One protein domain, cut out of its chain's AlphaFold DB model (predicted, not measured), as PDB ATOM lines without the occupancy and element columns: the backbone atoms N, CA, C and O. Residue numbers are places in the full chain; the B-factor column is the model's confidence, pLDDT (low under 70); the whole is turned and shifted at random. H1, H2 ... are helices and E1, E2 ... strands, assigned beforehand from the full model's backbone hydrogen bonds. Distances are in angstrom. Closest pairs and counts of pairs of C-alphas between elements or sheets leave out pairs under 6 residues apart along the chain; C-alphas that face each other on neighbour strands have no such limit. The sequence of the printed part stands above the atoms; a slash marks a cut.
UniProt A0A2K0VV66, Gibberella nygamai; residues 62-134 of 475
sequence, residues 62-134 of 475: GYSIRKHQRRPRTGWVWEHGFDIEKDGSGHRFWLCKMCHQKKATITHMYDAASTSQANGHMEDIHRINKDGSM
ATOM      1  N   GLY A  62      52.638 -42.992 287.956       79.62
ATOM      2  CA  GLY A  62      52.406 -42.181 286.753       79.62
ATOM      3  C   GLY A  62      51.832 -42.950 285.558       79.62
ATOM      4  O   GLY A  62      51.886 -42.451 284.430       79.62
ATOM      5  N   TYR A  63      51.311 -44.158 285.789       84.00
ATOM      6  CA  TYR A  63      50.553 -44.928 284.809       84.00
ATOM      7  C   TYR A  63      49.188 -45.302 285.373       84.00
ATOM      8  O   TYR A  63      49.058 -45.653 286.545       84.00
ATOM      9  N   SER A  64      48.176 -45.304 284.511       81.25
ATOM     10  CA  SER A  64      46.815 -45.679 284.874       81.25
ATOM     11  C   SER A  64      46.186 -46.636 283.867       81.25
ATOM     12  O   SER A  64      46.707 -46.917 282.780       81.25
ATOM     13  N   ILE A  65      45.042 -47.190 284.270       79.44
ATOM     14  CA  ILE A  65      44.209 -48.003 283.391       79.44
ATOM     15  C   ILE A  65      43.640 -47.118 282.292       79.44
ATOM     16  O   ILE A  65      43.140 -46.016 282.529       79.44
ATOM     17  N   ARG A  66      43.656 -47.656 281.079       70.69
ATOM     18  CA  ARG A  66      43.072 -47.021 279.907       70.69
ATOM     19  C   ARG A  66      41.583 -46.716 280.123       70.69
ATOM     20  O   ARG A  66      40.768 -47.628 280.237       70.69
ATOM     21  N   LYS A  67      41.209 -45.433 280.065       63.28
ATOM     22  CA  LYS A  67      39.852 -44.953 280.407       63.28
ATOM     23  C   LYS A  67      38.782 -45.181 279.320       63.28
ATOM     24  O   LYS A  67      37.593 -45.090 279.610       63.28
ATOM     25  N   HIS A  68      39.159 -45.520 278.078       58.78
ATOM     26  CA  HIS A  68      38.204 -45.775 276.983       58.78
ATOM     27  C   HIS A  68      38.599 -46.956 276.072       58.78
ATOM     28  O   HIS A  68      39.539 -46.871 275.275       58.78
ATOM     29  N   GLN A  69      37.824 -48.048 276.108       58.97
ATOM     30  CA  GLN A  69      37.942 -49.172 275.170       58.97
ATOM     31  C   GLN A  69      37.148 -48.896 273.883       58.97
ATOM     32  O   GLN A  69      35.966 -49.200 273.797       58.97
ATOM     33  N   ARG A  70      37.782 -48.314 272.856       54.50
ATOM     34  CA  ARG A  70      37.112 -48.087 271.553       54.50
ATOM     35  C   ARG A  70      37.390 -49.144 270.473       54.50
ATOM     36  O   ARG A  70      36.700 -49.134 269.461       54.50
ATOM     37  N   ARG A  71      38.360 -50.056 270.655       59.25
ATOM     38  CA  ARG A  71      38.618 -51.199 269.745       59.25
ATOM     39  C   ARG A  71      39.228 -52.398 270.495       59.25
ATOM     40  O   ARG A  71      40.120 -52.158 271.316       59.25
ATOM     41  N   PRO A  72      38.799 -53.644 270.209       59.72
ATOM     42  CA  PRO A  72      39.425 -54.855 270.741       59.72
ATOM     43  C   PRO A  72      40.824 -55.051 270.140       59.72
ATOM     44  O   PRO A  72      41.074 -54.674 268.993       59.72
ATOM     45  N   ARG A  73      41.754 -55.606 270.925       67.94
ATOM     46  CA  ARG A  73      43.126 -55.872 270.466       67.94
ATOM     47  C   ARG A  73      43.196 -57.222 269.769       67.94
ATOM     48  O   ARG A  73      42.565 -58.171 270.207       67.94
ATOM     49  N   THR A  74      43.977 -57.295 268.697       66.88
ATOM     50  CA  THR A  74      43.954 -58.424 267.753       66.88
ATOM     51  C   THR A  74      45.269 -59.211 267.685       66.88
ATOM     52  O   THR A  74      45.419 -60.069 266.821       66.88
ATOM     53  N   GLY A  75      46.236 -58.940 268.572       76.56
ATOM     54  CA  GLY A  75      47.537 -59.629 268.600       76.56
ATOM     55  C   GLY A  75      47.689 -60.580 269.791       76.56
ATOM     56  O   GLY A  75      47.392 -60.176 270.911       76.56
ATOM     57  N   TRP A  76      48.216 -61.789 269.554       86.81
ATOM     58  CA  TRP A  76      48.410 -62.851 270.563       86.81
ATOM     59  C   TRP A  76      49.200 -62.384 271.799       86.81
ATOM     60  O   TRP A  76      48.881 -62.733 272.929       86.81
ATOM     61  N   VAL A  77      50.180 -61.496 271.606       86.19
ATOM     62  CA  VAL A  77      51.026 -60.957 272.681       86.19
ATOM     63  C   VAL A  77      50.230 -60.219 273.767       86.19
ATOM     64  O   VAL A  77      50.687 -60.076 274.900       86.19
ATOM     65  N   TRP A  78      49.013 -59.756 273.459       87.00
ATOM     66  CA  TRP A  78      48.130 -59.094 274.422       87.00
ATOM     67  C   TRP A  78      47.488 -60.050 275.432       87.00
ATOM     68  O   TRP A  78      47.027 -59.595 276.475       87.00
ATOM     69  N   GLU A  79      47.523 -61.360 275.191       85.06
ATOM     70  CA  GLU A  79      47.154 -62.363 276.197       85.06
ATOM     71  C   GLU A  79      48.161 -62.356 277.363       85.06
ATOM     72  O   GLU A  79      47.788 -62.524 278.530       85.06
ATOM     73  N   HIS A  80      49.418 -62.010 277.069       87.00
ATOM     74  CA  HIS A  80      50.545 -62.024 278.003       87.00
ATOM     75  C   HIS A  80      50.952 -60.644 278.547       87.00
ATOM     76  O   HIS A  80      51.889 -60.564 279.344       87.00
ATOM     77  N   GLY A  81      50.250 -59.565 278.181       87.12
ATOM     78  CA  GLY A  81      50.579 -58.209 278.632       87.12
ATOM     79  C   GLY A  81      49.392 -57.365 279.082       87.12
ATOM     80  O   GLY A  81      48.262 -57.557 278.633       87.12
ATOM     81  N   PHE A  82      49.655 -56.421 279.979       87.25
ATOM     82  CA  PHE A  82      48.725 -55.361 280.358       87.25
ATOM     83  C   PHE A  82      48.919 -54.142 279.447       87.25
ATOM     84  O   PHE A  82      50.030 -53.877 278.999       87.25
ATOM     85  N   ASP A  83      47.853 -53.395 279.156       86.44
ATOM     86  CA  ASP A  83      47.949 -52.120 278.420       86.44
ATOM     87  C   ASP A  83      47.714 -50.983 279.376       86.44
ATOM     88  O   ASP A  83      46.603 -50.810 279.885       86.44
ATOM     89  N   ILE A  84      48.772 -50.240 279.613       87.12
ATOM     90  CA  ILE A  84      48.784 -49.147 280.563       87.12
ATOM     91  C   ILE A  84      49.037 -47.849 279.816       87.12
ATOM     92  O   ILE A  84      49.686 -47.814 278.767       87.12
ATOM     93  N   GLU A  85      48.475 -46.778 280.346       87.38
ATOM     94  CA  GLU A  85      48.556 -45.453 279.761       87.38
ATOM     95  C   GLU A  85      49.360 -44.560 280.697       87.38
ATOM     96  O   GLU A  85      49.155 -44.590 281.907       87.38
ATOM     97  N   LYS A  86      50.305 -43.794 280.151       86.00
ATOM     98  CA  LYS A  86      51.094 -42.851 280.941       86.00
ATOM     99  C   LYS A  86      50.279 -41.593 281.217       86.00
ATOM    100  O   LYS A  86      49.868 -40.897 280.278       86.00
ATOM    101  N   ASP A  87      50.133 -41.268 282.493       81.50
ATOM    102  CA  ASP A  87      49.349 -40.132 282.962       81.50
ATOM    103  C   ASP A  87      49.859 -38.819 282.340       81.50
ATOM    104  O   ASP A  87      51.059 -38.592 282.175       81.50
ATOM    105  N   GLY A  88      48.929 -37.966 281.903       76.44
ATOM    106  CA  GLY A  88      49.210 -36.666 281.280       76.44
ATOM    107  C   GLY A  88      49.575 -36.694 279.789       76.44
ATOM    108  O   GLY A  88      49.253 -35.746 279.082       76.44
ATOM    109  N   SER A  89      50.193 -37.769 279.282       78.50
ATOM    110  CA  SER A  89      50.569 -37.880 277.853       78.50
ATOM    111  C   SER A  89      49.594 -38.704 277.013       78.50
ATOM    112  O   SER A  89      49.545 -38.552 275.794       78.50
ATOM    113  N   GLY A  90      48.855 -39.614 277.650       77.12
ATOM    114  CA  GLY A  90      48.000 -40.583 276.969       77.12
ATOM    115  C   GLY A  90      48.761 -41.628 276.144       77.12
ATOM    116  O   GLY A  90      48.164 -42.369 275.359       77.12
ATOM    117  N   HIS A  91      50.090 -41.686 276.292       83.88
ATOM    118  CA  HIS A  91      50.933 -42.629 275.571       83.88
ATOM    119  C   HIS A  91      50.778 -44.042 276.134       83.88
ATOM    120  O   HIS A  91      50.733 -44.234 277.350       83.88
ATOM    121  N   ARG A  92      50.704 -45.034 275.245       86.69
ATOM    122  CA  ARG A  92      50.296 -46.397 275.593       86.69
ATOM    123  C   ARG A  92      51.470 -47.354 275.589       86.69
ATOM    124  O   ARG A  92      52.314 -47.308 274.697       86.69
ATOM    125  N   PHE A  93      51.456 -48.276 276.539       88.12
ATOM    126  CA  PHE A  93      52.497 -49.274 276.688       88.12
ATOM    127  C   PHE A  93      51.922 -50.666 276.940       88.12
ATOM    128  O   PHE A  93      50.946 -50.838 277.665       88.12
ATOM    129  N   TRP A  94      52.575 -51.664 276.356       91.06
ATOM    130  CA  TRP A  94      52.438 -53.070 276.701       91.06
ATOM    131  C   TRP A  94      53.388 -53.388 277.859       91.06
ATOM    132  O   TRP A  94      54.594 -53.184 277.741       91.06
ATOM    133  N   LEU A  95      52.856 -53.891 278.969       88.56
ATOM    134  CA  LEU A  95      53.608 -54.334 280.143       88.56
ATOM    135  C   LEU A  95      53.538 -55.857 280.250       88.56
ATOM    136  O   LEU A  95      52.443 -56.414 280.311       88.56
ATOM    137  N   CYS A  96      54.682 -56.533 280.344       90.69
ATOM    138  CA  CYS A  96      54.709 -57.990 280.486       90.69
ATOM    139  C   CYS A  96      54.103 -58.455 281.824       90.69
ATOM    140  O   CYS A  96      54.632 -58.136 282.892       90.69
ATOM    141  N   LYS A  97      53.052 -59.291 281.778       88.94
ATOM    142  CA  LYS A  97      52.402 -59.844 282.985       88.94
ATOM    143  C   LYS A  97      53.367 -60.694 283.811       88.94
ATOM    144  O   LYS A  97      53.440 -60.548 285.028       88.94
ATOM    145  N   MET A  98      54.125 -61.568 283.146       86.62
ATOM    146  CA  MET A  98      54.988 -62.553 283.804       86.62
ATOM    147  C   MET A  98      56.189 -61.903 284.499       86.62
ATOM    148  O   MET A  98      56.538 -62.295 285.611       86.62
ATOM    149  N   CYS A  99      56.819 -60.911 283.867       86.38
ATOM    150  CA  CYS A  99      57.915 -60.157 284.479       86.38
ATOM    151  C   CYS A  99      57.433 -59.286 285.642       86.38
ATOM    152  O   CYS A  99      58.104 -59.239 286.672       86.38
ATOM    153  N   HIS A 100      56.266 -58.646 285.498       83.88
ATOM    154  CA  HIS A 100      55.691 -57.802 286.547       83.88
ATOM    155  C   HIS A 100      55.335 -58.614 287.795       83.88
ATOM    156  O   HIS A 100      55.756 -58.281 288.899       83.88
ATOM    157  N   GLN A 101      54.656 -59.751 287.617       82.38
ATOM    158  CA  GLN A 101      54.296 -60.651 288.720       82.38
ATOM    159  C   GLN A 101      55.521 -61.241 289.436       82.38
ATOM    160  O   GLN A 101      55.484 -61.461 290.644       82.38
ATOM    161  N   LYS A 102      56.625 -61.471 288.711       81.19
ATOM    162  CA  LYS A 102      57.894 -61.952 289.282       81.19
ATOM    163  C   LYS A 102      58.748 -60.851 289.919       81.19
ATOM    164  O   LYS A 102      59.847 -61.160 290.373       81.19
ATOM    165  N   LYS A 103      58.273 -59.599 289.955       79.19
ATOM    166  CA  LYS A 103      59.014 -58.432 290.463       79.19
ATOM    167  C   LYS A 103      60.421 -58.333 289.858       79.19
ATOM    168  O   LYS A 103      61.405 -58.163 290.575       79.19
ATOM    169  N   ALA A 104      60.520 -58.507 288.538       70.62
ATOM    170  CA  ALA A 104      61.790 -58.379 287.830       70.62
ATOM    171  C   ALA A 104      62.422 -57.001 288.093       70.62
ATOM    172  O   ALA A 104      61.722 -55.995 288.165       70.62
ATOM    173  N   THR A 105      63.753 -56.952 288.204       63.97
ATOM    174  CA  THR A 105      64.510 -55.724 288.519       63.97
ATOM    175  C   THR A 105      64.322 -54.628 287.466       63.97
ATOM    176  O   THR A 105      64.498 -53.450 287.759       63.97
ATOM    177  N   ILE A 106      63.966 -55.020 286.238       69.25
ATOM    178  CA  ILE A 106      63.649 -54.126 285.126       69.25
ATOM    179  C   ILE A 106      62.189 -54.350 284.733       69.25
ATOM    180  O   ILE A 106      61.782 -55.467 284.400       69.25
ATOM    181  N   THR A 107      61.406 -53.273 284.736       75.44
ATOM    182  CA  THR A 107      60.015 -53.286 284.277       75.44
ATOM    183  C   THR A 107      59.985 -53.413 282.754       75.44
ATOM    184  O   THR A 107      60.277 -52.462 282.030       75.44
ATOM    185  N   HIS A 108      59.655 -54.605 282.255       83.25
ATOM    186  CA  HIS A 108      59.585 -54.895 280.821       83.25
ATOM    187  C   HIS A 108      58.322 -54.296 280.197       83.25
ATOM    188  O   HIS A 108      57.260 -54.927 280.157       83.25
ATOM    189  N   MET A 109      58.469 -53.058 279.732       86.75
ATOM    190  CA  MET A 109      57.411 -52.236 279.166       86.75
ATOM    191  C   MET A 109      57.826 -51.709 277.788       86.75
ATOM    192  O   MET A 109      58.906 -51.141 277.636       86.75
ATOM    193  N   TYR A 110      56.959 -51.883 276.792       89.00
ATOM    194  CA  TYR A 110      57.226 -51.548 275.392       89.00
ATOM    195  C   TYR A 110      56.091 -50.708 274.811       89.00
ATOM    196  O   TYR A 110      54.951 -50.807 275.256       89.00
ATOM    197  N   ASP A 111      56.387 -49.872 273.822       86.56
ATOM    198  CA  ASP A 111      55.392 -49.013 273.174       86.56
ATOM    199  C   ASP A 111      54.264 -49.843 272.529       86.56
ATOM    200  O   ASP A 111      54.515 -50.763 271.750       86.56
ATOM    201  N   ALA A 112      53.008 -49.514 272.837       83.75
ATOM    202  CA  ALA A 112      51.842 -50.224 272.315       83.75
ATOM    203  C   ALA A 112      51.519 -49.903 270.841       83.75
ATOM    204  O   ALA A 112      50.612 -50.523 270.275       83.75
ATOM    205  N   ALA A 113      52.216 -48.947 270.215       81.88
ATOM    206  CA  ALA A 113      52.093 -48.634 268.793       81.88
ATOM    207  C   ALA A 113      52.600 -49.772 267.887       81.88
ATOM    208  O   ALA A 113      52.132 -49.901 266.755       81.88
ATOM    209  N   SER A 114      53.508 -50.626 268.379       80.81
ATOM    210  CA  SER A 114      54.011 -51.802 267.661       80.81
ATOM    211  C   SER A 114      54.180 -52.994 268.594       80.81
ATOM    212  O   SER A 114      54.795 -52.904 269.649       80.81
ATOM    213  N   THR A 115      53.704 -54.164 268.172       83.00
ATOM    214  CA  THR A 115      53.855 -55.406 268.941       83.00
ATOM    215  C   THR A 115      55.208 -56.087 268.736       83.00
ATOM    216  O   THR A 115      55.478 -57.086 269.391       83.00
ATOM    217  N   SER A 116      56.087 -55.562 267.875       83.75
ATOM    218  CA  SER A 116      57.340 -56.241 267.500       83.75
ATOM    219  C   SER A 116      58.299 -56.422 268.681       83.75
ATOM    220  O   SER A 116      58.867 -57.496 268.851       83.75
ATOM    221  N   GLN A 117      58.439 -55.402 269.532       84.56
ATOM    222  CA  GLN A 117      59.320 -55.469 270.707       84.56
ATOM    223  C   GLN A 117      58.754 -56.393 271.792       84.56
ATOM    224  O   GLN A 117      59.494 -57.158 272.404       84.56
ATOM    225  N   ALA A 118      57.431 -56.374 271.978       85.38
ATOM    226  CA  ALA A 118      56.749 -57.284 272.889       85.38
ATOM    227  C   ALA A 118      56.850 -58.744 272.410       85.38
ATOM    228  O   ALA A 118      57.116 -59.630 273.216       85.38
ATOM    229  N   ASN A 119      56.715 -58.993 271.101       86.75
ATOM    230  CA  ASN A 119      56.895 -60.323 270.512       86.75
ATOM    231  C   ASN A 119      58.324 -60.840 270.747       86.75
ATOM    232  O   ASN A 119      58.485 -61.936 271.274       86.75
ATOM    233  N   GLY A 120      59.344 -60.030 270.435       84.75
ATOM    234  CA  GLY A 120      60.745 -60.403 270.663       84.75
ATOM    235  C   GLY A 120      61.044 -60.686 272.137       84.75
ATOM    236  O   GLY A 120      61.654 -61.696 272.470       84.75
ATOM    237  N   HIS A 121      60.517 -59.866 273.051       87.50
ATOM    238  CA  HIS A 121      60.633 -60.115 274.488       87.50
ATOM    239  C   HIS A 121      60.015 -61.460 274.913       87.50
ATOM    240  O   HIS A 121      60.634 -62.205 275.681       87.50
ATOM    241  N   MET A 122      58.818 -61.791 274.416       86.81
ATOM    242  CA  MET A 122      58.164 -63.067 274.726       86.81
ATOM    243  C   MET A 122      58.955 -64.263 274.186       86.81
ATOM    244  O   MET A 122      59.057 -65.280 274.875       86.81
ATOM    245  N   GLU A 123      59.576 -64.137 273.016       86.50
ATOM    246  CA  GLU A 123      60.400 -65.190 272.418       86.50
ATOM    247  C   GLU A 123      61.742 -65.376 273.144       86.50
ATOM    248  O   GLU A 123      62.172 -66.508 273.388       86.50
ATOM    249  N   ASP A 124      62.388 -64.284 273.550       80.81
ATOM    250  CA  ASP A 124      63.732 -64.319 274.130       80.81
ATOM    251  C   ASP A 124      63.743 -64.641 275.624       80.81
ATOM    252  O   ASP A 124      64.578 -65.428 276.092       80.81
ATOM    253  N   ILE A 125      62.814 -64.046 276.376       82.94
ATOM    254  CA  ILE A 125      62.766 -64.144 277.841       82.94
ATOM    255  C   ILE A 125      61.799 -65.236 278.287       82.94
ATOM    256  O   ILE A 125      62.133 -66.032 279.167       82.94
ATOM    257  N   HIS A 126      60.612 -65.296 277.680       84.25
ATOM    258  CA  HIS A 126      59.557 -66.226 278.090       84.25
ATOM    259  C   HIS A 126      59.483 -67.494 277.244       84.25
ATOM    260  O   HIS A 126      58.848 -68.451 277.679       84.25
ATOM    261  N   ARG A 127      60.177 -67.535 276.098       83.06
ATOM    262  CA  ARG A 127      60.176 -68.656 275.147       83.06
ATOM    263  C   ARG A 127      58.764 -69.019 274.679       83.06
ATOM    264  O   ARG A 127      58.458 -70.192 274.504       83.06
ATOM    265  N   ILE A 128      57.918 -68.014 274.469       86.12
ATOM    266  CA  ILE A 128      56.562 -68.168 273.929       86.12
ATOM    267  C   ILE A 128      56.486 -67.364 272.634       86.12
ATOM    268  O   ILE A 128      56.890 -66.204 272.615       86.12
ATOM    269  N   ASN A 129      55.967 -67.969 271.570       86.12
ATOM    270  CA  ASN A 129      55.640 -67.298 270.315       86.12
ATOM    271  C   ASN A 129      54.136 -67.454 270.004       86.12
ATOM    272  O   ASN A 129      53.375 -67.980 270.818       86.12
ATOM    273  N   LYS A 130      53.700 -67.023 268.813       82.06
ATOM    274  CA  LYS A 130      52.295 -67.131 268.374       82.06
ATOM    275  C   LYS A 130      51.743 -68.568 268.414       82.06
ATOM    276  O   LYS A 130      50.539 -68.737 268.583       82.06
ATOM    277  N   ASP A 131      52.607 -69.570 268.273       81.69
ATOM    278  CA  ASP A 131      52.255 -70.992 268.219       81.69
ATOM    279  C   ASP A 131      52.446 -71.706 269.577       81.69
ATOM    280  O   ASP A 131      52.198 -72.908 269.689       81.69
ATOM    281  N   GLY A 132      52.847 -70.977 270.629       79.62
ATOM    282  CA  GLY A 132      52.971 -71.474 272.001       79.62
ATOM    283  C   GLY A 132      54.410 -71.551 272.524       79.62
ATOM    284  O   GLY A 132      55.258 -70.721 272.201       79.62
ATOM    285  N   SER A 133      54.671 -72.518 273.411       79.75
ATOM    286  CA  SER A 133      55.966 -72.681 274.092       79.75
ATOM    287  C   SER A 133      57.034 -73.253 273.155       79.75
ATOM    288  O   SER A 133      56.820 -74.279 272.506       79.75
ATOM    289  N   MET A 134      58.199 -72.611 273.105       74.19
ATOM    290  CA  MET A 134      59.311 -72.992 272.237       74.19
ATOM    291  C   MET A 134      60.250 -74.016 272.907       74.19
ATOM    292  O   MET A 134      60.523 -73.915 274.106       74.19
TER     293      MET A 134
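This is residues 62 to 134 of the 475 residues of a protein of Gibberella nygamai (UniProt A0A2K0VV66). A small twisted sheet of four short strands, with E2 and E3 as a hairpin in its middle, has the helix H3 packed over E3 and E4. Two short helices, H1 before E2 and H2 after E3, sit at the end of that hairpin away from its turn; residues 68 to 74 and residues 101 to 106, of which 101 belongs to H2, stick out, and after H3 the last residues fold back in a small turn. The printed part has 73 residues with three named helices and four named strands, in the order E1 H1 E2 E3 H2 E4 H3; the sheet runs E1 E2 E3 E4, all antiparallel, and the class is mixed, helices and strands. The whole is compact, with a radius of gyration of the C-alphas of 12.4 A and spans of 38 by 29 by 17 A.

E1, residues 63 to 65, is an edge strand antiparallel to E2, residues 81 to 86, at 118 degrees, with N 64 and O 85 2.9 A apart, within hydrogen-bond range. E2 and E3, residues 92 to 96, form a hairpin, antiparallel at 144 degrees, with N 82 and O 95 at 2.8 A. E3 is antiparallel to the other edge strand, E4, residues 109 to 111, at 145 degrees, with N 94 and O 110 at 2.8 A. The sheet is only just strongly twisted, its C-alphas lying up to 4.0 A off the best plane. H1, residues 76 to 79, only grazes the sheet with residues 77 to 79. H2, residues 97 to 101, only grazes it with residues 97 to 100. H3, residues 116 to 126, is on one face of the sheet, giving two layers, a helix layer and a sheet layer. Its height over the sheet is 9.4 A. It lies over E3, on which 5 of its 11 C-alphas fall, and only just not over E4, on which 2 fall, and it runs along the strands, at 4 degrees to E3 on the local plane. The closest C-alphas of E4 and H3, Tyr 110 and Ala 118, are 6.3 A apart. H1 and H3 only just touch, with 3 pairs of C-alphas within 8 A, the closest being Val 77 and Asn 119 at 6.3 A. H2 and H3 are near each other; H1 and H2 are apart. In H2 and H3 every O i to N i+4 pair is within hydrogen-bond range; H1 is too short for such a pair, and its one O i to N i+3 pair is within range.

E1 begins at C-alpha 63, (50.553, -44.928, 284.809). E2 is 15.5 A long from first to last C-alpha and E3 13.3 A. H3 is 14.7 A long and ends at C-alpha 126, (59.557, -66.226, 278.090).

The C-alphas of Gly 88 and Met 134, the two farthest apart, are 38.8 A from each other. The printed part has no cut and no long link. Residues 128 to 129 pair with 132 to 133, antiparallel. Mean pLDDT of the printed part is 80.6; residues 67 to 74 and 105 to 106 are under 70.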